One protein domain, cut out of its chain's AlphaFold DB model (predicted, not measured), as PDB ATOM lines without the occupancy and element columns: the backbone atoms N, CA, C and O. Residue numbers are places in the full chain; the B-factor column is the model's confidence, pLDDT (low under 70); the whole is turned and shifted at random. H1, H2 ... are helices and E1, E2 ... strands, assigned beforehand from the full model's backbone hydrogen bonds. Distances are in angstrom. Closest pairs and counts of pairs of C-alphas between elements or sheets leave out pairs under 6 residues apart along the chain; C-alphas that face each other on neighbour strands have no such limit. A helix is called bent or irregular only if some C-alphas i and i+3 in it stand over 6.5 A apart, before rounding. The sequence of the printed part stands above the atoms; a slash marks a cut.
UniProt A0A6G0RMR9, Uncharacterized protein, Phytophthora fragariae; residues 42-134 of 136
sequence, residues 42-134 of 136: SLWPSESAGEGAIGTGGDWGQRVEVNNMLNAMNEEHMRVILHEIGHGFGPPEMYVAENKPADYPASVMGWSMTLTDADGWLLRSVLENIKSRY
ATOM      1  N   SER A  42     313.022 275.885 253.660       89.31
ATOM      2  CA  SER A  42     313.486 276.235 252.323       89.31
ATOM      3  C   SER A  42     312.316 276.580 251.401       89.31
ATOM      4  O   SER A  42     311.244 275.992 251.501       89.31
ATOM      5  N   LEU A  43     312.517 277.552 250.509       91.25
ATOM      6  CA  LEU A  43     311.547 277.926 249.480       91.25
ATOM      7  C   LEU A  43     312.054 277.444 248.120       91.25
ATOM      8  O   LEU A  43     313.171 277.779 247.725       91.25
ATOM      9  N   TRP A  44     311.217 276.694 247.410       89.94
ATOM     10  CA  TRP A  44     311.523 276.062 246.130       89.94
ATOM     11  C   TRP A  44     310.546 276.553 245.059       89.94
ATOM     12  O   TRP A  44     309.486 275.954 244.862       89.94
ATOM     13  N   PRO A  45     310.874 277.642 244.348       90.94
ATOM     14  CA  PRO A  45     310.186 277.985 243.114       90.94
ATOM     15  C   PRO A  45     310.568 276.953 242.045       90.94
ATOM     16  O   PRO A  45     311.739 276.832 241.686       90.94
ATOM     17  N   SER A  46     309.590 276.200 241.551       88.56
ATOM     18  CA  SER A  46     309.792 275.090 240.611       88.56
ATOM     19  C   SER A  46     308.802 275.155 239.450       88.56
ATOM     20  O   SER A  46     307.752 275.774 239.562       88.56
ATOM     21  N   GLU A  47     309.088 274.474 238.338       89.62
ATOM     22  CA  GLU A  47     308.125 274.351 237.224       89.62
ATOM     23  C   GLU A  47     306.846 273.593 237.622       89.62
ATOM     24  O   GLU A  47     305.790 273.800 237.038       89.62
ATOM     25  N   SER A  48     306.933 272.736 238.642       88.69
ATOM     26  CA  SER A  48     305.800 272.051 239.264       88.69
ATOM     27  C   SER A  48     306.007 271.974 240.776       88.69
ATOM     28  O   SER A  48     307.135 271.768 241.242       88.69
ATOM     29  N   ALA A  49     304.921 272.129 241.536       89.19
ATOM     30  CA  ALA A  49     304.907 271.982 242.991       89.19
ATOM     31  C   ALA A  49     304.528 270.565 243.466       89.19
ATOM     32  O   ALA A  49     304.530 270.307 244.665       89.19
ATOM     33  N   GLY A  50     304.234 269.647 242.542       84.75
ATOM     34  CA  GLY A  50     303.670 268.328 242.829       84.75
ATOM     35  C   GLY A  50     302.538 267.986 241.859       84.75
ATOM     36  O   GLY A  50     302.090 268.830 241.079       84.75
ATOM     37  N   GLU A  51     302.080 266.735 241.876       83.88
ATOM     38  CA  GLU A  51     300.991 266.295 241.001       83.88
ATOM     39  C   GLU A  51     299.675 266.990 241.388       83.88
ATOM     40  O   GLU A  51     299.170 266.822 242.494       83.88
ATOM     41  N   GLY A  52     299.131 267.799 240.473       82.69
ATOM     42  CA  GLY A  52     297.847 268.483 240.658       82.69
ATOM     43  C   GLY A  52     297.852 269.660 241.643       82.69
ATOM     44  O   GLY A  52     296.775 270.152 241.970       82.69
ATOM     45  N   ALA A  53     299.022 270.126 242.093       88.00
ATOM     46  CA  ALA A  53     299.141 271.189 243.090       88.00
ATOM     47  C   ALA A  53     299.936 272.399 242.571       88.00
ATOM     48  O   ALA A  53     300.920 272.254 241.847       88.00
ATOM     49  N   ILE A  54     299.518 273.603 242.978       92.06
ATOM     50  CA  ILE A  54     300.237 274.868 242.719       92.06
ATOM     51  C   ILE A  54     301.250 275.210 243.827       92.06
ATOM     52  O   ILE A  54     302.135 276.048 243.635       92.06
ATOM     53  N   GLY A  55     301.125 274.543 244.976       95.12
ATOM     54  CA  GLY A  55     301.988 274.636 246.145       95.12
ATOM     55  C   GLY A  55     301.960 273.323 246.928       95.12
ATOM     56  O   GLY A  55     300.987 272.577 246.864       95.12
ATOM     57  N   THR A  56     303.059 273.009 247.605       94.69
ATOM     58  CA  THR A  56     303.110 271.967 248.628       94.69
ATOM     59  C   THR A  56     304.083 272.399 249.716       94.69
ATOM     60  O   THR A  56     305.166 272.917 249.420       94.69
ATOM     61  N   GLY A  57     303.707 272.209 250.972       93.44
ATOM     62  CA  GLY A  57     304.457 272.727 252.101       93.44
ATOM     63  C   GLY A  57     304.401 271.829 253.322       93.44
ATOM     64  O   GLY A  57     303.543 270.959 253.456       93.44
ATOM     65  N   GLY A  58     305.353 272.045 254.220       92.06
ATOM     66  CA  GLY A  58     305.495 271.284 255.449       92.06
ATOM     67  C   GLY A  58     306.603 271.834 256.338       92.06
ATOM     68  O   GLY A  58     307.074 272.961 256.168       92.06
ATOM     69  N   ASP A  59     307.034 271.020 257.296       88.31
ATOM     70  CA  ASP A  59     308.113 271.333 258.241       88.31
ATOM     71  C   ASP A  59     309.482 271.566 257.570       88.31
ATOM     72  O   ASP A  59     310.367 272.168 258.176       88.31
ATOM     73  N   TRP A  60     309.634 271.169 256.302       90.25
ATOM     74  CA  TRP A  60     310.804 271.383 255.429       90.25
ATOM     75  C   TRP A  60     310.745 272.648 254.573       90.25
ATOM     76  O   TRP A  60     311.751 273.065 253.984       90.25
ATOM     77  N   GLY A  61     309.591 273.312 254.547       92.38
ATOM     78  CA  GLY A  61     309.371 274.559 253.837       92.38
ATOM     79  C   GLY A  61     308.299 274.462 252.766       92.38
ATOM     80  O   GLY A  61     307.269 273.840 252.992       92.38
ATOM     81  N   GLN A  62     308.488 275.172 251.656       94.12
ATOM     82  CA  GLN A  62     307.469 275.348 250.625       94.12
ATOM     83  C   GLN A  62     308.066 275.094 249.247       94.12
ATOM     84  O   GLN A  62     309.091 275.676 248.889       94.12
ATOM     85  N   ARG A  63     307.382 274.297 248.434       93.19
ATOM     86  CA  ARG A  63     307.594 274.221 246.991       93.19
ATOM     87  C   ARG A  63     306.385 274.818 246.296       93.19
ATOM     88  O   ARG A  63     305.259 274.447 246.595       93.19
ATOM     89  N   VAL A  64     306.613 275.749 245.380       95.19
ATOM     90  CA  VAL A  64     305.545 276.485 244.692       95.19
ATOM     91  C   VAL A  64     305.834 276.579 243.207       95.19
ATOM     92  O   VAL A  64     306.994 276.615 242.790       95.19
ATOM     93  N   GLU A  65     304.780 276.644 242.400       94.75
ATOM     94  CA  GLU A  65     304.942 276.864 240.970       94.75
ATOM     95  C   GLU A  65     305.542 278.258 240.719       94.75
ATOM     96  O   GLU A  65     305.005 279.282 241.154       94.75
ATOM     97  N   VAL A  66     306.669 278.307 240.009       92.38
ATOM     98  CA  VAL A  66     307.463 279.524 239.813       92.38
ATOM     99  C   VAL A  66     306.675 280.616 239.094       92.38
ATOM    100  O   VAL A  66     306.744 281.775 239.491       92.38
ATOM    101  N   ASN A  67     305.867 280.263 238.091       93.38
ATOM    102  CA  ASN A  67     305.062 281.237 237.354       93.38
ATOM    103  C   ASN A  67     303.960 281.833 238.235       93.38
ATOM    104  O   ASN A  67     303.766 283.047 238.239       93.38
ATOM    105  N   ASN A  68     303.283 281.002 239.033       93.81
ATOM    106  CA  ASN A  68     302.294 281.474 239.999       93.81
ATOM    107  C   ASN A  68     302.932 282.407 241.043       93.81
ATOM    108  O   ASN A  68     302.401 283.482 241.319       93.81
ATOM    109  N   MET A  69     304.099 282.032 241.577       94.88
ATOM    110  CA  MET A  69     304.851 282.865 242.517       94.88
ATOM    111  C   MET A  69     305.214 284.224 241.910       94.88
ATOM    112  O   MET A  69     304.975 285.255 242.532       94.88
ATOM    113  N   LEU A  70     305.787 284.238 240.703       95.19
ATOM    114  CA  LEU A  70     306.211 285.469 240.034       95.19
ATOM    115  C   LEU A  70     305.026 286.385 239.709       95.19
ATOM    116  O   LEU A  70     305.146 287.599 239.867       95.19
ATOM    117  N   ASN A  71     303.880 285.816 239.323       95.94
ATOM    118  CA  ASN A  71     302.657 286.578 239.071       95.94
ATOM    119  C   ASN A  71     302.130 287.267 240.340       95.94
ATOM    120  O   ASN A  71     301.668 288.402 240.259       95.94
ATOM    121  N   ALA A  72     302.261 286.620 241.503       95.00
ATOM    122  CA  ALA A  72     301.819 287.161 242.790       95.00
ATOM    123  C   ALA A  72     302.885 288.004 243.522       95.00
ATOM    124  O   ALA A  72     302.611 288.564 244.576       95.00
ATOM    125  N   MET A  73     304.115 288.111 243.005       95.75
ATOM    126  CA  MET A  73     305.263 288.675 243.740       95.75
ATOM    127  C   MET A  73     305.119 290.156 244.123       95.75
ATOM    128  O   MET A  73     305.753 290.603 245.074       95.75
ATOM    129  N   ASN A  74     304.303 290.915 243.389       96.56
ATOM    130  CA  ASN A  74     304.022 292.322 243.698       96.56
ATOM    131  C   ASN A  74     302.704 292.515 244.464       96.56
ATOM    132  O   ASN A  74     302.310 293.651 244.724       96.56
ATOM    133  N   GLU A  75     302.000 291.431 244.780       95.62
ATOM    134  CA  GLU A  75     300.797 291.481 245.601       95.62
ATOM    135  C   GLU A  75     301.184 291.617 247.076       95.62
ATOM    136  O   GLU A  75     302.232 291.146 247.514       95.62
ATOM    137  N   GLU A  76     300.311 292.243 247.867       95.81
ATOM    138  CA  GLU A  76     300.498 292.345 249.321       95.81
ATOM    139  C   GLU A  76     300.577 290.958 249.981       95.81
ATOM    140  O   GLU A  76     301.320 290.752 250.940       95.81
ATOM    141  N   HIS A  77     299.834 289.992 249.436       95.50
ATOM    142  CA  HIS A  77     299.734 288.639 249.956       95.50
ATOM    143  C   HIS A  77     300.001 287.616 248.852       95.50
ATOM    144  O   HIS A  77     299.148 287.359 248.009       95.50
ATOM    145  N   MET A  78     301.153 286.948 248.908       96.44
ATOM    146  CA  MET A  78     301.449 285.801 248.044       96.44
ATOM    147  C   MET A  78     300.707 284.557 248.553       96.44
ATOM    148  O   MET A  78     301.303 283.682 249.182       96.44
ATOM    149  N   ARG A  79     299.390 284.493 248.306       94.81
ATOM    150  CA  ARG A  79     298.448 283.523 248.902       94.81
ATOM    151  C   ARG A  79     298.970 282.090 248.966       94.81
ATOM    152  O   ARG A  79     298.847 281.462 250.008       94.81
ATOM    153  N   VAL A  80     299.540 281.572 247.877       96.00
ATOM    154  CA  VAL A  80     300.020 280.178 247.830       96.00
ATOM    155  C   VAL A  80     301.168 279.965 248.812       96.00
ATOM    156  O   VAL A  80     301.109 279.052 249.620       96.00
ATOM    157  N   ILE A  81     302.166 280.852 248.835       96.00
ATOM    158  CA  ILE A  81     303.266 280.752 249.805       96.00
ATOM    159  C   ILE A  81     302.740 280.871 251.239       96.00
ATOM    160  O   ILE A  81     303.178 280.122 252.104       96.00
ATOM    161  N   LEU A  82     301.799 281.783 251.496       96.25
ATOM    162  CA  LEU A  82     301.201 281.940 252.826       96.25
ATOM    163  C   LEU A  82     300.478 280.664 253.283       96.25
ATOM    164  O   LEU A  82     300.630 280.262 254.434       96.25
ATOM    165  N   HIS A  83     299.743 280.021 252.376       97.25
ATOM    166  CA  HIS A  83     299.084 278.740 252.609       97.25
ATOM    167  C   HIS A  83     300.103 277.631 252.933       97.25
ATOM    168  O   HIS A  83     299.998 276.976 253.969       97.25
ATOM    169  N   GLU A  84     301.157 277.492 252.123       96.75
ATOM    170  CA  GLU A  84     302.192 276.471 252.340       96.75
ATOM    171  C   GLU A  84     303.033 276.719 253.608       96.75
ATOM    172  O   GLU A  84     303.462 275.776 254.275       96.75
ATOM    173  N   ILE A  85     303.260 277.983 253.989       95.69
ATOM    174  CA  ILE A  85     303.848 278.328 255.295       95.69
ATOM    175  C   ILE A  85     302.943 277.833 256.419       95.69
ATOM    176  O   ILE A  85     303.439 277.311 257.416       95.69
ATOM    177  N   GLY A  86     301.629 277.986 256.254       95.62
ATOM    178  CA  GLY A  86     300.645 277.495 257.198       95.62
ATOM    179  C   GLY A  86     300.804 276.002 257.457       95.62
ATOM    180  O   GLY A  86     300.962 275.643 258.617       95.62
ATOM    181  N   HIS A  87     300.905 275.153 256.428       95.38
ATOM    182  CA  HIS A  87     301.192 273.718 256.602       95.38
ATOM    183  C   HIS A  87     302.482 273.427 257.381       95.38
ATOM    184  O   HIS A  87     302.532 272.452 258.133       95.38
ATOM    185  N   GLY A  88     303.489 274.301 257.300       92.88
ATOM    186  CA  GLY A  88     304.705 274.211 258.116       92.88
ATOM    187  C   GLY A  88     304.470 274.292 259.630       92.88
ATOM    188  O   GLY A  88     305.309 273.839 260.407       92.88
ATOM    189  N   PHE A  89     303.317 274.802 260.066       92.62
ATOM    190  CA  PHE A  89     302.890 274.802 261.469       92.62
ATOM    191  C   PHE A  89     301.956 273.630 261.825       92.62
ATOM    192  O   PHE A  89     301.479 273.551 262.955       92.62
ATOM    193  N   GLY A  90     301.677 272.714 260.892       91.56
ATOM    194  CA  GLY A  90     300.818 271.547 261.093       91.56
ATOM    195  C   GLY A  90     299.294 271.654 260.858       91.56
ATOM    196  O   GLY A  90     298.665 270.596 260.923       91.56
ATOM    197  N   PRO A  91     298.635 272.809 260.599       93.31
ATOM    198  CA  PRO A  91     297.225 272.804 260.224       93.31
ATOM    199  C   PRO A  91     296.997 272.077 258.885       93.31
ATOM    200  O   PRO A  91     297.799 272.222 257.956       93.31
ATOM    201  N   PRO A  92     295.892 271.319 258.766       93.44
ATOM    202  CA  PRO A  92     295.489 270.701 257.513       93.44
ATOM    203  C   PRO A  92     294.799 271.718 256.595       93.44
ATOM    204  O   PRO A  92     294.565 272.874 256.950       93.44
ATOM    205  N   GLU A  93     294.401 271.237 255.426       93.94
ATOM    206  CA  GLU A  93     293.580 271.966 254.467       93.94
ATOM    207  C   GLU A  93     292.214 272.351 255.047       93.94
ATOM    208  O   GLU A  93     291.362 271.497 255.299       93.94
ATOM    209  N   MET A  94     291.941 273.643 255.221       94.94
ATOM    210  CA  MET A  94     290.675 274.133 255.785       94.94
ATOM    211  C   MET A  94     289.607 274.408 254.712       94.94
ATOM    212  O   MET A  94     288.592 275.055 254.988       94.94
ATOM    213  N   TYR A  95     289.782 273.912 253.484       91.25
ATOM    214  CA  TYR A  95     288.702 273.853 252.485       91.25
ATOM    215  C   TYR A  95     287.602 272.860 252.886       91.25
ATOM    216  O   TYR A  95     286.438 273.044 252.533       91.25
ATOM    217  N   VAL A  96     287.994 271.835 253.644       91.75
ATOM    218  CA  VAL A  96     287.206 270.664 254.025       91.75
ATOM    219  C   VAL A  96     286.491 270.921 255.356       91.75
ATOM    220  O   VAL A  96     287.082 271.471 256.288       91.75
ATOM    221  N   ALA A  97     285.206 270.564 255.446       90.50
ATOM    222  CA  ALA A  97     284.375 270.869 256.615       90.50
ATOM    223  C   ALA A  97     284.819 270.090 257.861       90.50
ATOM    224  O   ALA A  97     284.733 270.597 258.969       90.50
ATOM    225  N   GLU A  98     285.358 268.889 257.686       94.44
ATOM    226  CA  GLU A  98     285.851 268.026 258.758       94.44
ATOM    227  C   GLU A  98     287.061 268.627 259.494       94.44
ATOM    228  O   GLU A  98     287.309 268.297 260.653       94.44
ATOM    229  N   ASN A  99     287.793 269.539 258.848       92.94
ATOM    230  CA  ASN A  99     289.003 270.155 259.389       92.94
ATOM    231  C   ASN A  99     288.731 271.448 260.176       92.94
ATOM    232  O   ASN A  99     289.675 272.064 260.678       92.94
ATOM    233  N   LYS A 100     287.470 271.898 260.275       91.62
ATOM    234  CA  LYS A 100     287.127 273.172 260.923       91.62
ATOM    235  C   LYS A 100     285.700 273.223 261.490       91.62
ATOM    236  O   LYS A 100     284.802 272.572 260.969       91.62
ATOM    237  N   PRO A 101     285.442 274.056 262.512       91.44
ATOM    238  CA  PRO A 101     284.080 274.416 262.904       91.44
ATOM    239  C   PRO A 101     283.283 275.033 261.743       91.44
ATOM    240  O   PRO A 101     283.850 275.699 260.874       91.44
ATOM    241  N   ALA A 102     281.960 274.850 261.747       90.81
ATOM    242  CA  ALA A 102     281.079 275.318 260.670       90.81
ATOM    243  C   ALA A 102     281.127 276.843 260.451       90.81
ATOM    244  O   ALA A 102     280.937 277.314 259.333       90.81
ATOM    245  N   ASP A 103     281.395 277.603 261.509       90.81
ATOM    246  CA  ASP A 103     281.475 279.062 261.546       90.81
ATOM    247  C   ASP A 103     282.921 279.582 261.594       90.81
ATOM    248  O   ASP A 103     283.150 280.753 261.904       90.81
ATOM    249  N   TYR A 104     283.907 278.734 261.275       92.12
ATOM    250  CA  TYR A 104     285.299 279.163 261.258       92.12
ATOM    251  C   TYR A 104     285.501 280.296 260.232       92.12
ATOM    252  O   TYR A 104     285.140 280.124 259.059       92.12
ATOM    253  N   PRO A 105     286.075 281.444 260.637       94.12
ATOM    254  CA  PRO A 105     286.269 282.580 259.746       94.12
ATOM    255  C   PRO A 105     287.207 282.242 258.578       94.12
ATOM    256  O   PRO A 105     288.014 281.316 258.646       94.12
ATOM    257  N   ALA A 106     287.098 282.995 257.481       94.88
ATOM    258  CA  ALA A 106     287.970 282.809 256.324       94.88
ATOM    259  C   ALA A 106     289.444 282.974 256.729       94.88
ATOM    260  O   ALA A 106     289.764 283.917 257.439       94.88
ATOM    261  N   SER A 107     290.304 282.067 256.269       96.62
ATOM    262  CA  SER A 107     291.749 282.026 256.531       96.62
ATOM    263  C   SER A 107     292.494 281.622 255.254       96.62
ATOM    264  O   SER A 107     291.868 281.089 254.325       96.62
ATOM    265  N   VAL A 108     293.808 281.853 255.181       96.88
ATOM    266  CA  VAL A 108     294.618 281.436 254.023       96.88
ATOM    267  C   VAL A 108     294.730 279.922 253.920       96.88
ATOM    268  O   VAL A 108     294.890 279.422 252.816       96.88
ATOM    269  N   MET A 109     294.554 279.187 255.027       96.62
ATOM    270  CA  MET A 109     294.426 277.719 255.021       96.62
ATOM    271  C   MET A 109     293.115 277.233 254.394       96.62
ATOM    272  O   MET A 109     292.932 276.040 254.176       96.62
ATOM    273  N   GLY A 110     292.178 278.143 254.132       94.69
ATOM    274  CA  GLY A 110     290.983 277.894 253.343       94.69
ATOM    275  C   GLY A 110     290.926 278.834 252.143       94.69
ATOM    276  O   GLY A 110     291.895 279.034 251.419       94.69
ATOM    277  N   TRP A 111     289.751 279.412 251.909       91.44
ATOM    278  CA  TRP A 111     289.465 280.173 250.690       91.44
ATOM    279  C   TRP A 111     289.879 281.653 250.739       91.44
ATOM    280  O   TRP A 111     289.577 282.381 249.794       91.44
ATOM    281  N   SER A 112     290.522 282.133 251.812       95.94
ATOM    282  CA  SER A 112     290.940 283.538 251.871       95.94
ATOM    283  C   SER A 112     292.120 283.798 250.939       95.94
ATOM    284  O   SER A 112     293.097 283.052 250.923       95.94
ATOM    285  N   MET A 113     292.045 284.902 250.196       94.88
ATOM    286  CA  MET A 113     293.149 285.374 249.356       94.88
ATOM    287  C   MET A 113     294.142 286.261 250.115       94.88
ATOM    288  O   MET A 113     295.219 286.549 249.606       94.88
ATOM    289  N   THR A 114     293.797 286.682 251.331       96.00
ATOM    290  CA  THR A 114     294.613 287.558 252.178       96.00
ATOM    291  C   THR A 114     294.745 286.971 253.574       96.00
ATOM    292  O   THR A 114     293.917 286.151 253.983       96.00
ATOM    293  N   LEU A 115     295.743 287.435 254.330       96.19
ATOM    294  CA  LEU A 115     295.790 287.160 255.761       96.19
ATOM    295  C   LEU A 115     294.588 287.787 256.468       96.19
ATOM    296  O   LEU A 115     294.059 288.827 256.071       96.19
ATOM    297  N   THR A 116     294.173 287.122 257.530       96.81
ATOM    298  CA  THR A 116     293.037 287.477 258.372       96.81
ATOM    299  C   THR A 116     293.386 287.202 259.832       96.81
ATOM    300  O   THR A 116     294.331 286.469 260.139       96.81
ATOM    301  N   ASP A 117     292.572 287.703 260.759       97.19
ATOM    302  CA  ASP A 117     292.719 287.357 262.178       97.19
ATOM    303  C   ASP A 117     292.553 285.846 262.434       97.19
ATOM    304  O   ASP A 117     293.150 285.302 263.367       97.19
ATOM    305  N   ALA A 118     291.806 285.146 261.570       95.75
ATOM    306  CA  ALA A 118     291.613 283.702 261.636       95.75
ATOM    307  C   ALA A 118     292.930 282.925 261.506       95.75
ATOM    308  O   ALA A 118     293.090 281.887 262.146       95.75
ATOM    309  N   ASP A 119     293.879 283.419 260.709       96.88
ATOM    310  CA  ASP A 119     295.200 282.801 260.544       96.88
ATOM    311  C   ASP A 119     296.002 282.879 261.848       96.88
ATOM    312  O   ASP A 119     296.585 281.894 262.308       96.88
ATOM    313  N   GLY A 120     295.956 284.037 262.513       95.44
ATOM    314  CA  GLY A 120     296.578 284.229 263.820       95.44
ATOM    315  C   GLY A 120     295.931 283.374 264.915       95.44
ATOM    316  O   GLY A 120     296.632 282.811 265.761       95.44
ATOM    317  N   TRP A 121     294.601 283.242 264.907       95.12
ATOM    318  CA  TRP A 121     293.885 282.359 265.833       95.12
ATOM    319  C   TRP A 121     294.215 280.886 265.600       95.12
ATOM    320  O   TRP A 121     294.384 280.153 266.576       95.12
ATOM    321  N   LEU A 122     294.383 280.466 264.344       94.62
ATOM    322  CA  LEU A 122     294.785 279.104 264.004       94.62
ATOM    323  C   LEU A 122     296.158 278.769 264.586       94.62
ATOM    324  O   LEU A 122     296.299 277.782 265.307       94.62
ATOM    325  N   LEU A 123     297.155 279.622 264.338       95.12
ATOM    326  CA  LEU A 123     298.510 279.427 264.861       95.12
ATOM    327  C   LEU A 123     298.539 279.450 266.391       95.12
ATOM    328  O   LEU A 123     299.248 278.658 267.012       95.12
ATOM    329  N   ARG A 124     297.729 280.312 267.019       95.00
ATOM    330  CA  ARG A 124     297.554 280.301 268.474       95.00
ATOM    331  C   ARG A 124     296.964 278.976 268.952       95.00
ATOM    332  O   ARG A 124     297.479 278.417 269.911       95.00
ATOM    333  N   SER A 125     295.932 278.459 268.288       92.75
ATOM    334  CA  SER A 125     295.320 277.170 268.627       92.75
ATOM    335  C   SER A 125     296.334 276.027 268.549       92.75
ATOM    336  O   SER A 125     296.445 275.236 269.488       92.75
ATOM    337  N   VAL A 126     297.142 275.981 267.482       93.75
ATOM    338  CA  VAL A 126     298.251 275.022 267.354       93.75
ATOM    339  C   VAL A 126     299.208 275.154 268.536       93.75
ATOM    340  O   VAL A 126     299.472 274.162 269.218       93.75
ATOM    341  N   LEU A 127     299.689 276.372 268.814       94.06
ATOM    342  CA  LEU A 127     300.629 276.627 269.900       94.06
ATOM    343  C   LEU A 127     300.074 276.160 271.247       94.06
ATOM    344  O   LEU A 127     300.760 275.419 271.941       94.06
ATOM    345  N   GLU A 128     298.844 276.526 271.612       94.94
ATOM    346  CA  GLU A 128     298.239 276.130 272.894       94.94
ATOM    347  C   GLU A 128     298.156 274.600 273.059       94.94
ATOM    348  O   GLU A 128     298.311 274.089 274.168       94.94
ATOM    349  N   ASN A 129     298.004 273.845 271.964       93.69
ATOM    350  CA  ASN A 129     297.951 272.379 271.991       93.69
ATOM    351  C   ASN A 129     299.328 271.699 272.066       93.69
ATOM    352  O   ASN A 129     299.423 270.542 272.487       93.69
ATOM    353  N   ILE A 130     300.403 272.383 271.665       93.38
ATOM    354  CA  ILE A 130     301.766 271.826 271.700       93.38
ATOM    355  C   ILE A 130     302.636 272.442 272.792       93.38
ATOM    356  O   ILE A 130     303.664 271.864 273.133       93.38
ATOM    357  N   LYS A 131     302.238 273.580 273.367       94.31
ATOM    358  CA  LYS A 131     303.043 274.371 274.305       94.31
ATOM    359  C   LYS A 131     303.526 273.558 275.500       94.31
ATOM    360  O   LYS A 131     304.673 273.714 275.890       94.31
ATOM    361  N   SER A 132     302.706 272.650 276.032       95.31
ATOM    362  CA  SER A 132     303.078 271.781 277.161       95.31
ATOM    363  C   SER A 132     304.257 270.841 276.873       95.31
ATOM    364  O   SER A 132     304.872 270.332 277.805       95.31
ATOM    365  N   ARG A 133     304.590 270.616 275.594       94.19
ATOM    366  CA  ARG A 133     305.749 269.820 275.159       94.19
ATOM    367  C   ARG A 133     307.063 270.596 275.259       94.19
ATOM    368  O   ARG A 133     308.128 269.990 275.167       94.19
ATOM    369  N   TYR A 134     306.997 271.915 275.420       88.81
ATOM    370  CA  TYR A 134     308.147 272.804 275.428       88.81
ATOM    371  C   TYR A 134     308.252 273.519 276.780       88.81
ATOM    372  O   TYR A 134     307.254 273.945 277.356       88.81
TER     373      TYR A 134
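This is residues 42 to 134 of the 136 residues of an uncharacterized protein of Phytophthora fragariae (UniProt A0A6G0RMR9). A small three-stranded sheet has the helix H2 packed along one face and the short helix H1 at one end, where E3 runs straight into it. On the side of H2 away from the sheet, a long winding stretch, residues 88 to 116, leads to the longest helix, H3, whose end sticks out with residues 128 to 134. The printed part has 93 residues, with three named strands and then three named helices in the order E1, E2, E3, H1, H2, H3. The sheet's order is E1, E3, E2 and it is mixed; the class is mixed, helices and strands. The whole is compact, with a radius of gyration of the C-alphas of 13.7 A and spans of 39 by 29 by 25 A.

E1 is residues 42 to 46, 12.3 A long, beginning at C-alpha 42 at (313.486, 276.235, 252.323). E2 is residues 55 to 58, 10.5 A, and E3 is residues 61 to 65, 13.8 A. H1 is residues 66 to 72, 10.0 A. H2 is residues 79 to 87, 12.8 A, beginning at C-alpha 79 at (298.448, 283.523, 248.902). H3 is residues 117 to 133, 25.4 A, ending at C-alpha 133 at (305.749, 269.820, 275.159). H3 is irregular, with C-alphas 129 and 132 at 7.3 A, and has a kink of 25 degrees near residue 127.

E1 and E3 are parallel at 14 degrees, with N 44 and O 62 within hydrogen-bond range at 2.8 A. E3 and E2 form a hairpin, antiparallel at 174 degrees, with N 56 and O 63 at 2.8 A. The arrangement is two layers, that is, helices on one face of a sheet: H1 and H2 on one face of the sheet E1, E3, E2. H2 is on the sheet at a height of 7.2 A, over E2, and runs along the strands at 20 degrees to E2 on the local plane; the closest C-alphas of E2 and H2, Gly 57 and Glu 84, are 4.4 A apart. The closest C-alphas of E1 and H1, Pro 45 and Val 66, are 4.5 A apart. H1 and H2 only just touch, with 3 pairs of C-alphas within 8 A, the closest being Met 69 and Val 80 at 7.7 A; they run opposite ways at a steep tilt of 67 degrees. H3 is near H2, with 5 pairs of C-alphas within 10 A, and is not on the sheet. Every O i to N i+4 pair is within hydrogen-bond range in H1 and H2, and 11 of 13 in H3.

The two C-alphas farthest apart, those of Asn 67 and Ser 132, are 41.0 A apart. The printed part has no cut. The link from H2 to H3, 29 residues, is long. The mean pLDDT of the printed part is 93.4, and no printed residue is under 70.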